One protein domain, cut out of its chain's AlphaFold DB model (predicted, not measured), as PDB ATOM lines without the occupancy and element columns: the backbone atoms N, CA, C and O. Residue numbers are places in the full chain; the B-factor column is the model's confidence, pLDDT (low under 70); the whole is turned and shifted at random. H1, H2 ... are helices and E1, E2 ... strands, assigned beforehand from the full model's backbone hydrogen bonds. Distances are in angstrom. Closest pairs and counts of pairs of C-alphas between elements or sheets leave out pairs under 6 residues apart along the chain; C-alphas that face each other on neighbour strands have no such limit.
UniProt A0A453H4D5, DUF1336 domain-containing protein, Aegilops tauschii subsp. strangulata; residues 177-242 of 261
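This is residues 177 to 242 of the 261 residues of the protein "DUF1336 domain-containing protein" of Aegilops tauschii subsp. strangulata (UniProt A0A453H4D5). With little regular structure, this is an open strip: strands E3 and E4 with H1 make one end, H2 the other, and strands E1 and E2 lie between. The unnamed residues 215 to 233 run back from E4 to H2. Of 66 printed residues, 24 are in named elements, mixed in class, ordered E1, E2, E3, H1, E4, H2. The whole is extended, with a radius of gyration of the C-alphas of 16.8 A and spans of 47 by 32 by 19 A.

E1, residues 179 to 181, begins at C-alpha (455.080, 447.073, 456.253). E2 is residues 190 to 192, E3 200 to 202, H1 206 to 209 and E4 212 to 214. H2, residues 234 to 241, is 10.7 A long and ends at C-alpha (449.008, 441.609, 444.515).

E1 and E2 are parallel, with N 181 and O 191 2.8 A apart. E3 and E4 are antiparallel, with N 201 and O 213 2.9 A apart. The closest C-alphas of H1 and E4, Tyr 206 and Lys 212, are 6.8 A apart. H2 is apart from E1, E2, E3 and H1. In H2, 3 of 4 O i to N i+4 pairs are within hydrogen-bond range; H1 is too short for one.

The farthest C-alphas, Arg 208 and Arg 240, are 48.2 A apart. The printed part has no cut; the E4 to H2 link is long. pLDDT is under 70 at residues 183 to 184, 186 and 231.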
ATOM      1  N   GLN A 177     451.773 445.347 450.075       85.88
ATOM      2  CA  GLN A 177     451.602 444.902 451.453       85.88
ATOM      3  C   GLN A 177     452.182 445.939 452.429       85.88
ATOM      4  O   GLN A 177     453.361 446.291 452.356       85.88
ATOM      5  N   VAL A 178     451.346 446.402 453.362       88.56
ATOM      6  CA  VAL A 178     451.728 447.337 454.425       88.56
ATOM      7  C   VAL A 178     452.896 446.736 455.209       88.56
ATOM      8  O   VAL A 178     452.914 445.533 455.491       88.56
ATOM      9  N   GLN A 179     453.883 447.557 455.570       88.50
ATOM     10  CA  GLN A 179     455.080 447.073 456.253       88.50
ATOM     11  C   GLN A 179     454.717 446.434 457.603       88.50
ATOM     12  O   GLN A 179     454.054 447.058 458.433       88.50
ATOM     13  N   LEU A 180     455.180 445.202 457.832       86.88
ATOM     14  CA  LEU A 180     455.120 444.559 459.144       86.88
ATOM     15  C   LEU A 180     456.212 445.146 460.044       86.88
ATOM     16  O   LEU A 180     457.394 445.114 459.696       86.88
ATOM     17  N   CYS A 181     455.827 445.634 461.220       86.94
ATOM     18  CA  CYS A 181     456.744 446.084 462.252       86.94
ATOM     19  C   CYS A 181     456.823 445.081 463.409       86.94
ATOM     20  O   CYS A 181     455.826 444.751 464.057       86.94
ATOM     21  N   LEU A 182     458.043 444.633 463.698       78.81
ATOM     22  CA  LEU A 182     458.358 443.693 464.772       78.81
ATOM     23  C   LEU A 182     458.520 444.424 466.117       78.81
ATOM     24  O   LEU A 182     459.614 444.471 466.665       78.81
ATOM     25  N   LEU A 183     457.412 445.002 466.599       66.94
ATOM     26  CA  LEU A 183     457.091 445.509 467.952       66.94
ATOM     27  C   LEU A 183     458.025 446.541 468.638       66.94
ATOM     28  O   LEU A 183     457.528 447.447 469.303       66.94
ATOM     29  N   GLU A 184     459.345 446.459 468.484       62.50
ATOM     30  CA  GLU A 184     460.341 447.281 469.195       62.50
ATOM     31  C   GLU A 184     460.503 448.705 468.634       62.50
ATOM     32  O   GLU A 184     461.107 449.570 469.269       62.50
ATOM     33  N   LYS A 185     459.984 448.970 467.430       73.38
ATOM     34  CA  LYS A 185     460.125 450.255 466.726       73.38
ATOM     35  C   LYS A 185     458.751 450.794 466.337       73.38
ATOM     36  O   LYS A 185     457.918 450.071 465.800       73.38
ATOM     37  N   LYS A 186     458.504 452.084 466.566       69.44
ATOM     38  CA  LYS A 186     457.259 452.748 466.143       69.44
ATOM     39  C   LYS A 186     457.408 453.284 464.721       69.44
ATOM     40  O   LYS A 186     457.672 454.465 464.524       69.44
ATOM     41  N   VAL A 187     457.273 452.396 463.740       80.62
ATOM     42  CA  VAL A 187     457.261 452.763 462.318       80.62
ATOM     43  C   VAL A 187     455.868 453.289 461.959       80.62
ATOM     44  O   VAL A 187     454.869 452.596 462.155       80.62
ATOM     45  N   LEU A 188     455.788 454.524 461.460       80.94
ATOM     46  CA  LEU A 188     454.535 455.094 460.954       80.94
ATOM     47  C   LEU A 188     454.056 454.303 459.725       80.94
ATOM     48  O   LEU A 188     454.872 453.755 458.991       80.94
ATOM     49  N   ASN A 189     452.741 454.236 459.503       80.19
ATOM     50  CA  ASN A 189     452.130 453.475 458.399       80.19
ATOM     51  C   ASN A 189     452.497 451.972 458.357       80.19
ATOM     52  O   ASN A 189     452.482 451.360 457.290       80.19
ATOM     53  N   SER A 190     452.790 451.365 459.512       86.69
ATOM     54  CA  SER A 190     453.028 449.921 459.652       86.69
ATOM     55  C   SER A 190     451.887 449.208 460.390       86.69
ATOM     56  O   SER A 190     451.123 449.834 461.129       86.69
ATOM     57  N   TRP A 191     451.783 447.890 460.212       89.50
ATOM     58  CA  TRP A 191     451.001 447.002 461.087       89.50
ATOM     59  C   TRP A 191     451.961 446.163 461.937       89.50
ATOM     60  O   TRP A 191     453.096 445.932 461.533       89.50
ATOM     61  N   SER A 192     451.536 445.693 463.109       89.81
ATOM     62  CA  SER A 192     452.361 444.851 463.985       89.81
ATOM     63  C   SER A 192     451.648 443.554 464.350       89.81
ATOM     64  O   SER A 192     450.422 443.464 464.277       89.81
ATOM     65  N   HIS A 193     452.411 442.562 464.812       87.88
ATOM     66  CA  HIS A 193     451.820 441.455 465.561       87.88
ATOM     67  C   HIS A 193     451.232 441.976 466.884       87.88
ATOM     68  O   HIS A 193     451.759 442.934 467.461       87.88
ATOM     69  N   ILE A 194     450.139 441.365 467.346       87.62
ATOM     70  CA  ILE A 194     449.511 441.640 468.644       87.62
ATOM     71  C   ILE A 194     448.975 440.312 469.185       87.62
ATOM     72  O   ILE A 194     448.125 439.690 468.546       87.62
ATOM     73  N   ASP A 195     449.439 439.903 470.364       89.12
ATOM     74  CA  ASP A 195     448.999 438.664 471.009       89.12
ATOM     75  C   ASP A 195     447.487 438.703 471.295       89.12
ATOM     76  O   ASP A 195     447.015 439.688 471.879       89.12
ATOM     77  N   PRO A 196     446.717 437.638 470.986       88.94
ATOM     78  CA  PRO A 196     445.279 437.575 471.262       88.94
ATOM     79  C   PRO A 196     444.910 437.935 472.708       88.94
ATOM     80  O   PRO A 196     443.959 438.685 472.930       88.94
ATOM     81  N   GLY A 197     445.709 437.489 473.686       89.94
ATOM     82  CA  GLY A 197     445.507 437.781 475.112       89.94
ATOM     83  C   GLY A 197     445.569 439.267 475.498       89.94
ATOM     84  O   GLY A 197     445.120 439.630 476.583       89.94
ATOM     85  N   THR A 198     446.060 440.146 474.615       91.00
ATOM     86  CA  THR A 198     446.063 441.612 474.806       91.00
ATOM     87  C   THR A 198     444.646 442.195 474.820       91.00
ATOM     88  O   THR A 198     444.386 443.229 475.444       91.00
ATOM     89  N   PHE A 199     443.707 441.557 474.118       90.69
ATOM     90  CA  PHE A 199     442.367 442.097 473.915       90.69
ATOM     91  C   PHE A 199     441.413 441.733 475.057       90.69
ATOM     92  O   PHE A 199     441.390 440.608 475.553       90.69
ATOM     93  N   ARG A 200     440.558 442.688 475.449       94.12
ATOM     94  CA  ARG A 200     439.502 442.469 476.450       94.12
ATOM     95  C   ARG A 200     438.153 442.181 475.793       94.12
ATOM     96  O   ARG A 200     437.514 443.089 475.249       94.12
ATOM     97  N   VAL A 201     437.711 440.930 475.884       93.69
ATOM     98  CA  VAL A 201     436.477 440.402 475.281       93.69
ATOM     99  C   VAL A 201     435.300 440.424 476.262       93.69
ATOM    100  O   VAL A 201     435.451 440.703 477.451       93.69
ATOM    101  N   ARG A 202     434.087 440.183 475.755       95.00
ATOM    102  CA  ARG A 202     432.893 439.992 476.590       95.00
ATOM    103  C   ARG A 202     432.865 438.536 477.057       95.00
ATOM    104  O   ARG A 202     432.664 437.660 476.224       95.00
ATOM    105  N   GLY A 203     433.052 438.304 478.354       91.50
ATOM    106  CA  GLY A 203     432.917 436.968 478.934       91.50
ATOM    107  C   GLY A 203     431.476 436.465 478.930       91.50
ATOM    108  O   GLY A 203     430.537 437.237 478.706       91.50
ATOM    109  N   SER A 204     431.283 435.181 479.235       92.69
ATOM    110  CA  SER A 204     429.960 434.526 479.257       92.69
ATOM    111  C   SER A 204     428.928 435.266 480.125       92.69
ATOM    112  O   SER A 204     427.766 435.402 479.745       92.69
ATOM    113  N   ASN A 205     429.367 435.830 481.253       94.44
ATOM    114  CA  ASN A 205     428.520 436.561 482.198       94.44
ATOM    115  C   ASN A 205     428.315 438.055 481.867       94.44
ATOM    116  O   ASN A 205     427.532 438.721 482.556       94.44
ATOM    117  N   TYR A 206     428.929 438.583 480.793       96.31
ATOM    118  CA  TYR A 206     428.953 440.021 480.466       96.31
ATOM    119  C   TYR A 206     427.564 440.673 480.416       96.31
ATOM    120  O   TYR A 206     427.418 441.860 480.708       96.31
ATOM    121  N   LEU A 207     426.513 439.930 480.047       96.00
ATOM    122  CA  LEU A 207     425.152 440.471 480.010       96.00
ATOM    123  C   LEU A 207     424.666 440.919 481.399       96.00
ATOM    124  O   LEU A 207     423.900 441.885 481.473       96.00
ATOM    125  N   ARG A 208     425.122 440.268 482.476       97.12
ATOM    126  CA  ARG A 208     424.737 440.557 483.866       97.12
ATOM    127  C   ARG A 208     425.687 441.543 484.541       97.12
ATOM    128  O   ARG A 208     425.213 442.532 485.088       97.12
ATOM    129  N   ASP A 209     426.996 441.309 484.477       95.88
ATOM    130  CA  ASP A 209     427.988 442.073 485.252       95.88
ATOM    131  C   ASP A 209     428.689 443.208 484.477       95.88
ATOM    132  O   ASP A 209     429.361 444.044 485.081       95.88
ATOM    133  N   LYS A 210     428.531 443.242 483.145       95.69
ATOM    134  CA  LYS A 210     429.223 444.135 482.195       95.69
ATOM    135  C   LYS A 210     430.761 444.051 482.240       95.69
ATOM    136  O   LYS A 210     431.437 444.947 481.724       95.69
ATOM    137  N   LYS A 211     431.349 442.994 482.814       95.69
ATOM    138  CA  LYS A 211     432.806 442.858 482.971       95.69
ATOM    139  C   LYS A 211     433.446 442.236 481.735       95.69
ATOM    140  O   LYS A 211     433.089 441.145 481.303       95.69
ATOM    141  N   LYS A 212     434.437 442.931 481.172       96.56
ATOM    142  CA  LYS A 212     435.309 442.371 480.132       96.56
ATOM    143  C   LYS A 212     436.512 441.669 480.753       96.56
ATOM    144  O   LYS A 212     437.267 442.313 481.489       96.56
ATOM    145  N   GLU A 213     436.725 440.414 480.401       93.75
ATOM    146  CA  GLU A 213     437.914 439.625 480.746       93.75
ATOM    147  C   GLU A 213     438.956 439.680 479.618       93.75
ATOM    148  O   GLU A 213     438.676 440.222 478.547       93.75
ATOM    149  N   LEU A 214     440.178 439.201 479.868       93.88
ATOM    150  CA  LEU A 214     441.179 439.031 478.808       93.88
ATOM    151  C   LEU A 214     440.758 437.873 477.897       93.88
ATOM    152  O   LEU A 214     440.181 436.892 478.367       93.88
ATOM    153  N   ALA A 215     441.041 437.979 476.601       91.19
ATOM    154  CA  ALA A 215     440.868 436.859 475.690       91.19
ATOM    155  C   ALA A 215     441.822 435.710 476.054       91.19
ATOM    156  O   ALA A 215     442.912 435.918 476.589       91.19
ATOM    157  N   GLN A 216     441.424 434.484 475.724       89.81
ATOM    158  CA  GLN A 216     442.341 433.348 475.756       89.81
ATOM    159  C   GLN A 216     443.440 433.556 474.703       89.81
ATOM    160  O   GLN A 216     443.184 434.133 473.645       89.81
ATOM    161  N   ASN A 217     444.657 433.070 474.966       89.06
ATOM    162  CA  ASN A 217     445.770 433.192 474.020       89.06
ATOM    163  C   ASN A 217     445.678 432.144 472.893       89.06
ATOM    164  O   ASN A 217     446.530 431.271 472.757       89.06
ATOM    165  N   CYS A 218     444.585 432.198 472.131       88.06
ATOM    166  CA  CYS A 218     444.271 431.303 471.027       88.06
ATOM    167  C   CYS A 218     443.670 432.128 469.882       88.06
ATOM    168  O   CYS A 218     442.668 432.822 470.073       88.06
ATOM    169  N   ALA A 219     444.284 432.066 468.701       88.06
ATOM    170  CA  ALA A 219     443.792 432.715 467.492       88.06
ATOM    171  C   ALA A 219     443.244 431.664 466.521       88.06
ATOM    172  O   ALA A 219     443.920 430.683 466.228       88.06
ATOM    173  N   ALA A 220     442.050 431.898 465.970       89.25
ATOM    174  CA  ALA A 220     441.511 431.057 464.898       89.25
ATOM    175  C   ALA A 220     442.268 431.242 463.565       89.25
ATOM    176  O   ALA A 220     442.309 430.329 462.748       89.25
ATOM    177  N   TYR A 221     442.868 432.419 463.358       90.38
ATOM    178  CA  TYR A 221     443.660 432.779 462.182       90.38
ATOM    179  C   TYR A 221     444.812 433.699 462.595       90.38
ATOM    180  O   TYR A 221     444.620 434.592 463.421       90.38
ATOM    181  N   TYR A 222     445.981 433.526 461.977       88.81
ATOM    182  CA  TYR A 222     447.124 434.427 462.130       88.81
ATOM    183  C   TYR A 222     447.242 435.340 460.896       88.81
ATOM    184  O   TYR A 222     447.285 434.825 459.775       88.81
ATOM    185  N   PRO A 223     447.288 436.677 461.054       90.44
ATOM    186  CA  PRO A 223     447.438 437.590 459.925       90.44
ATOM    187  C   PRO A 223     448.866 437.528 459.364       90.44
ATOM    188  O   PRO A 223     449.833 437.745 460.093       90.44
ATOM    189  N   PHE A 224     448.992 437.266 458.061       88.94
ATOM    190  CA  PHE A 224     450.275 437.258 457.339       88.94
ATOM    191  C   PHE A 224     450.499 438.513 456.476       88.94
ATOM    192  O   PHE A 224     451.616 438.754 456.021       88.94
ATOM    193  N   GLY A 225     449.460 439.329 456.266       89.38
ATOM    194  CA  GLY A 225     449.537 440.558 455.486       89.38
ATOM    195  C   GLY A 225     448.329 441.473 455.664       89.38
ATOM    196  O   GLY A 225     447.249 441.037 456.062       89.38
ATOM    197  N   VAL A 226     448.546 442.750 455.356       90.38
ATOM    198  CA  VAL A 226     447.557 443.833 455.301       90.38
ATOM    199  C   VAL A 226     447.864 444.637 454.037       90.38
ATOM    200  O   VAL A 226     449.035 444.830 453.717       90.38
ATOM    201  N   ASP A 227     446.845 445.079 453.308       89.25
ATOM    202  CA  ASP A 227     446.962 445.806 452.036       89.25
ATOM    203  C   ASP A 227     445.727 446.709 451.862       89.25
ATOM    204  O   ASP A 227     444.673 446.452 452.452       89.25
ATOM    205  N   VAL A 228     445.852 447.766 451.063       87.75
ATOM    206  CA  VAL A 228     444.752 448.655 450.675       87.75
ATOM    207  C   VAL A 228     444.336 448.287 449.254       87.75
ATOM    208  O   VAL A 228     445.179 448.199 448.369       87.75
ATOM    209  N   TYR A 229     443.041 448.108 448.991       84.00
ATOM    210  CA  TYR A 229     442.557 447.898 447.625       84.00
ATOM    211  C   TYR A 229     441.821 449.128 447.089       84.00
ATOM    212  O   TYR A 229     440.964 449.702 447.754       84.00
ATOM    213  N   LEU A 230     442.164 449.522 445.859       74.25
ATOM    214  CA  LEU A 230     441.474 450.570 445.088       74.25
ATOM    215  C   LEU A 230     440.641 449.991 443.929       74.25
ATOM    216  O   LEU A 230     440.010 450.734 443.184       74.25
ATOM    217  N   SER A 231     440.633 448.665 443.760       69.81
ATOM    218  CA  SER A 231     439.849 448.000 442.716       69.81
ATOM    219  C   SER A 231     438.358 447.926 443.080       69.81
ATOM    220  O   SER A 231     438.042 447.515 444.198       69.81
ATOM    221  N   PRO A 232     437.435 448.176 442.128       72.56
ATOM    222  CA  PRO A 232     436.020 447.828 442.283       72.56
ATOM    223  C   PRO A 232     435.790 446.329 442.545       72.56
ATOM    224  O   PRO A 232     434.803 445.957 443.173       72.56
ATOM    225  N   GLN A 233     436.703 445.458 442.093       82.25
ATOM    226  CA  GLN A 233     436.630 444.009 442.283       82.25
ATOM    227  C   GLN A 233     437.769 443.512 443.186       82.25
ATOM    228  O   GLN A 233     438.882 443.232 442.734       82.25
ATOM    229  N   LYS A 234     437.470 443.324 444.478       83.88
ATOM    230  CA  LYS A 234     438.428 442.846 445.496       83.88
ATOM    231  C   LYS A 234     439.141 441.534 445.106       83.88
ATOM    232  O   LYS A 234     440.323 441.383 445.391       83.88
ATOM    233  N   LEU A 235     438.462 440.601 444.429       86.25
ATOM    234  CA  LEU A 235     439.055 439.316 444.019       86.25
ATOM    235  C   LEU A 235     440.240 439.495 443.050       86.25
ATOM    236  O   LEU A 235     441.270 438.843 443.203       86.25
ATOM    237  N   HIS A 236     440.104 440.412 442.090       86.94
ATOM    238  CA  HIS A 236     441.115 440.723 441.074       86.94
ATOM    239  C   HIS A 236     442.357 441.403 441.669       86.94
ATOM    240  O   HIS A 236     443.469 441.238 441.173       86.94
ATOM    241  N   HIS A 237     442.168 442.157 442.754       87.31
ATOM    242  CA  HIS A 237     443.257 442.706 443.556       87.31
ATOM    243  C   HIS A 237     444.035 441.591 444.265       87.31
ATOM    244  O   HIS A 237     445.256 441.507 444.137       87.31
ATOM    245  N   ILE A 238     443.324 440.698 444.963       86.88
ATOM    246  CA  ILE A 238     443.929 439.580 445.705       86.88
ATOM    247  C   ILE A 238     444.753 438.687 444.772       86.88
ATOM    248  O   ILE A 238     445.904 438.397 445.082       86.88
ATOM    249  N   SER A 239     444.203 438.297 443.617       85.75
ATOM    250  CA  SER A 239     444.871 437.375 442.687       85.75
ATOM    251  C   SER A 239     446.111 437.944 441.988       85.75
ATOM    252  O   SER A 239     446.868 437.173 441.402       85.75
ATOM    253  N   ARG A 240     446.330 439.267 442.038       85.06
ATOM    254  CA  ARG A 240     447.485 439.941 441.421       85.06
ATOM    255  C   ARG A 240     448.540 440.410 442.418       85.06
ATOM    256  O   ARG A 240     449.717 440.398 442.074       85.06
ATOM    257  N   PHE A 241     448.132 440.852 443.610       83.94
ATOM    258  CA  PHE A 241     449.008 441.609 444.515       83.94
ATOM    259  C   PHE A 241     449.249 440.949 445.879       83.94
ATOM    260  O   PHE A 241     450.272 441.213 446.510       83.94
ATOM    261  N   VAL A 242     448.360 440.065 446.346       85.75
ATOM    262  CA  VAL A 242     448.529 439.422 447.658       85.75
ATOM    263  C   VAL A 242     449.507 438.255 447.538       85.75
ATOM    264  O   VAL A 242     449.141 437.157 447.112       85.75
TER     265      VAL A 242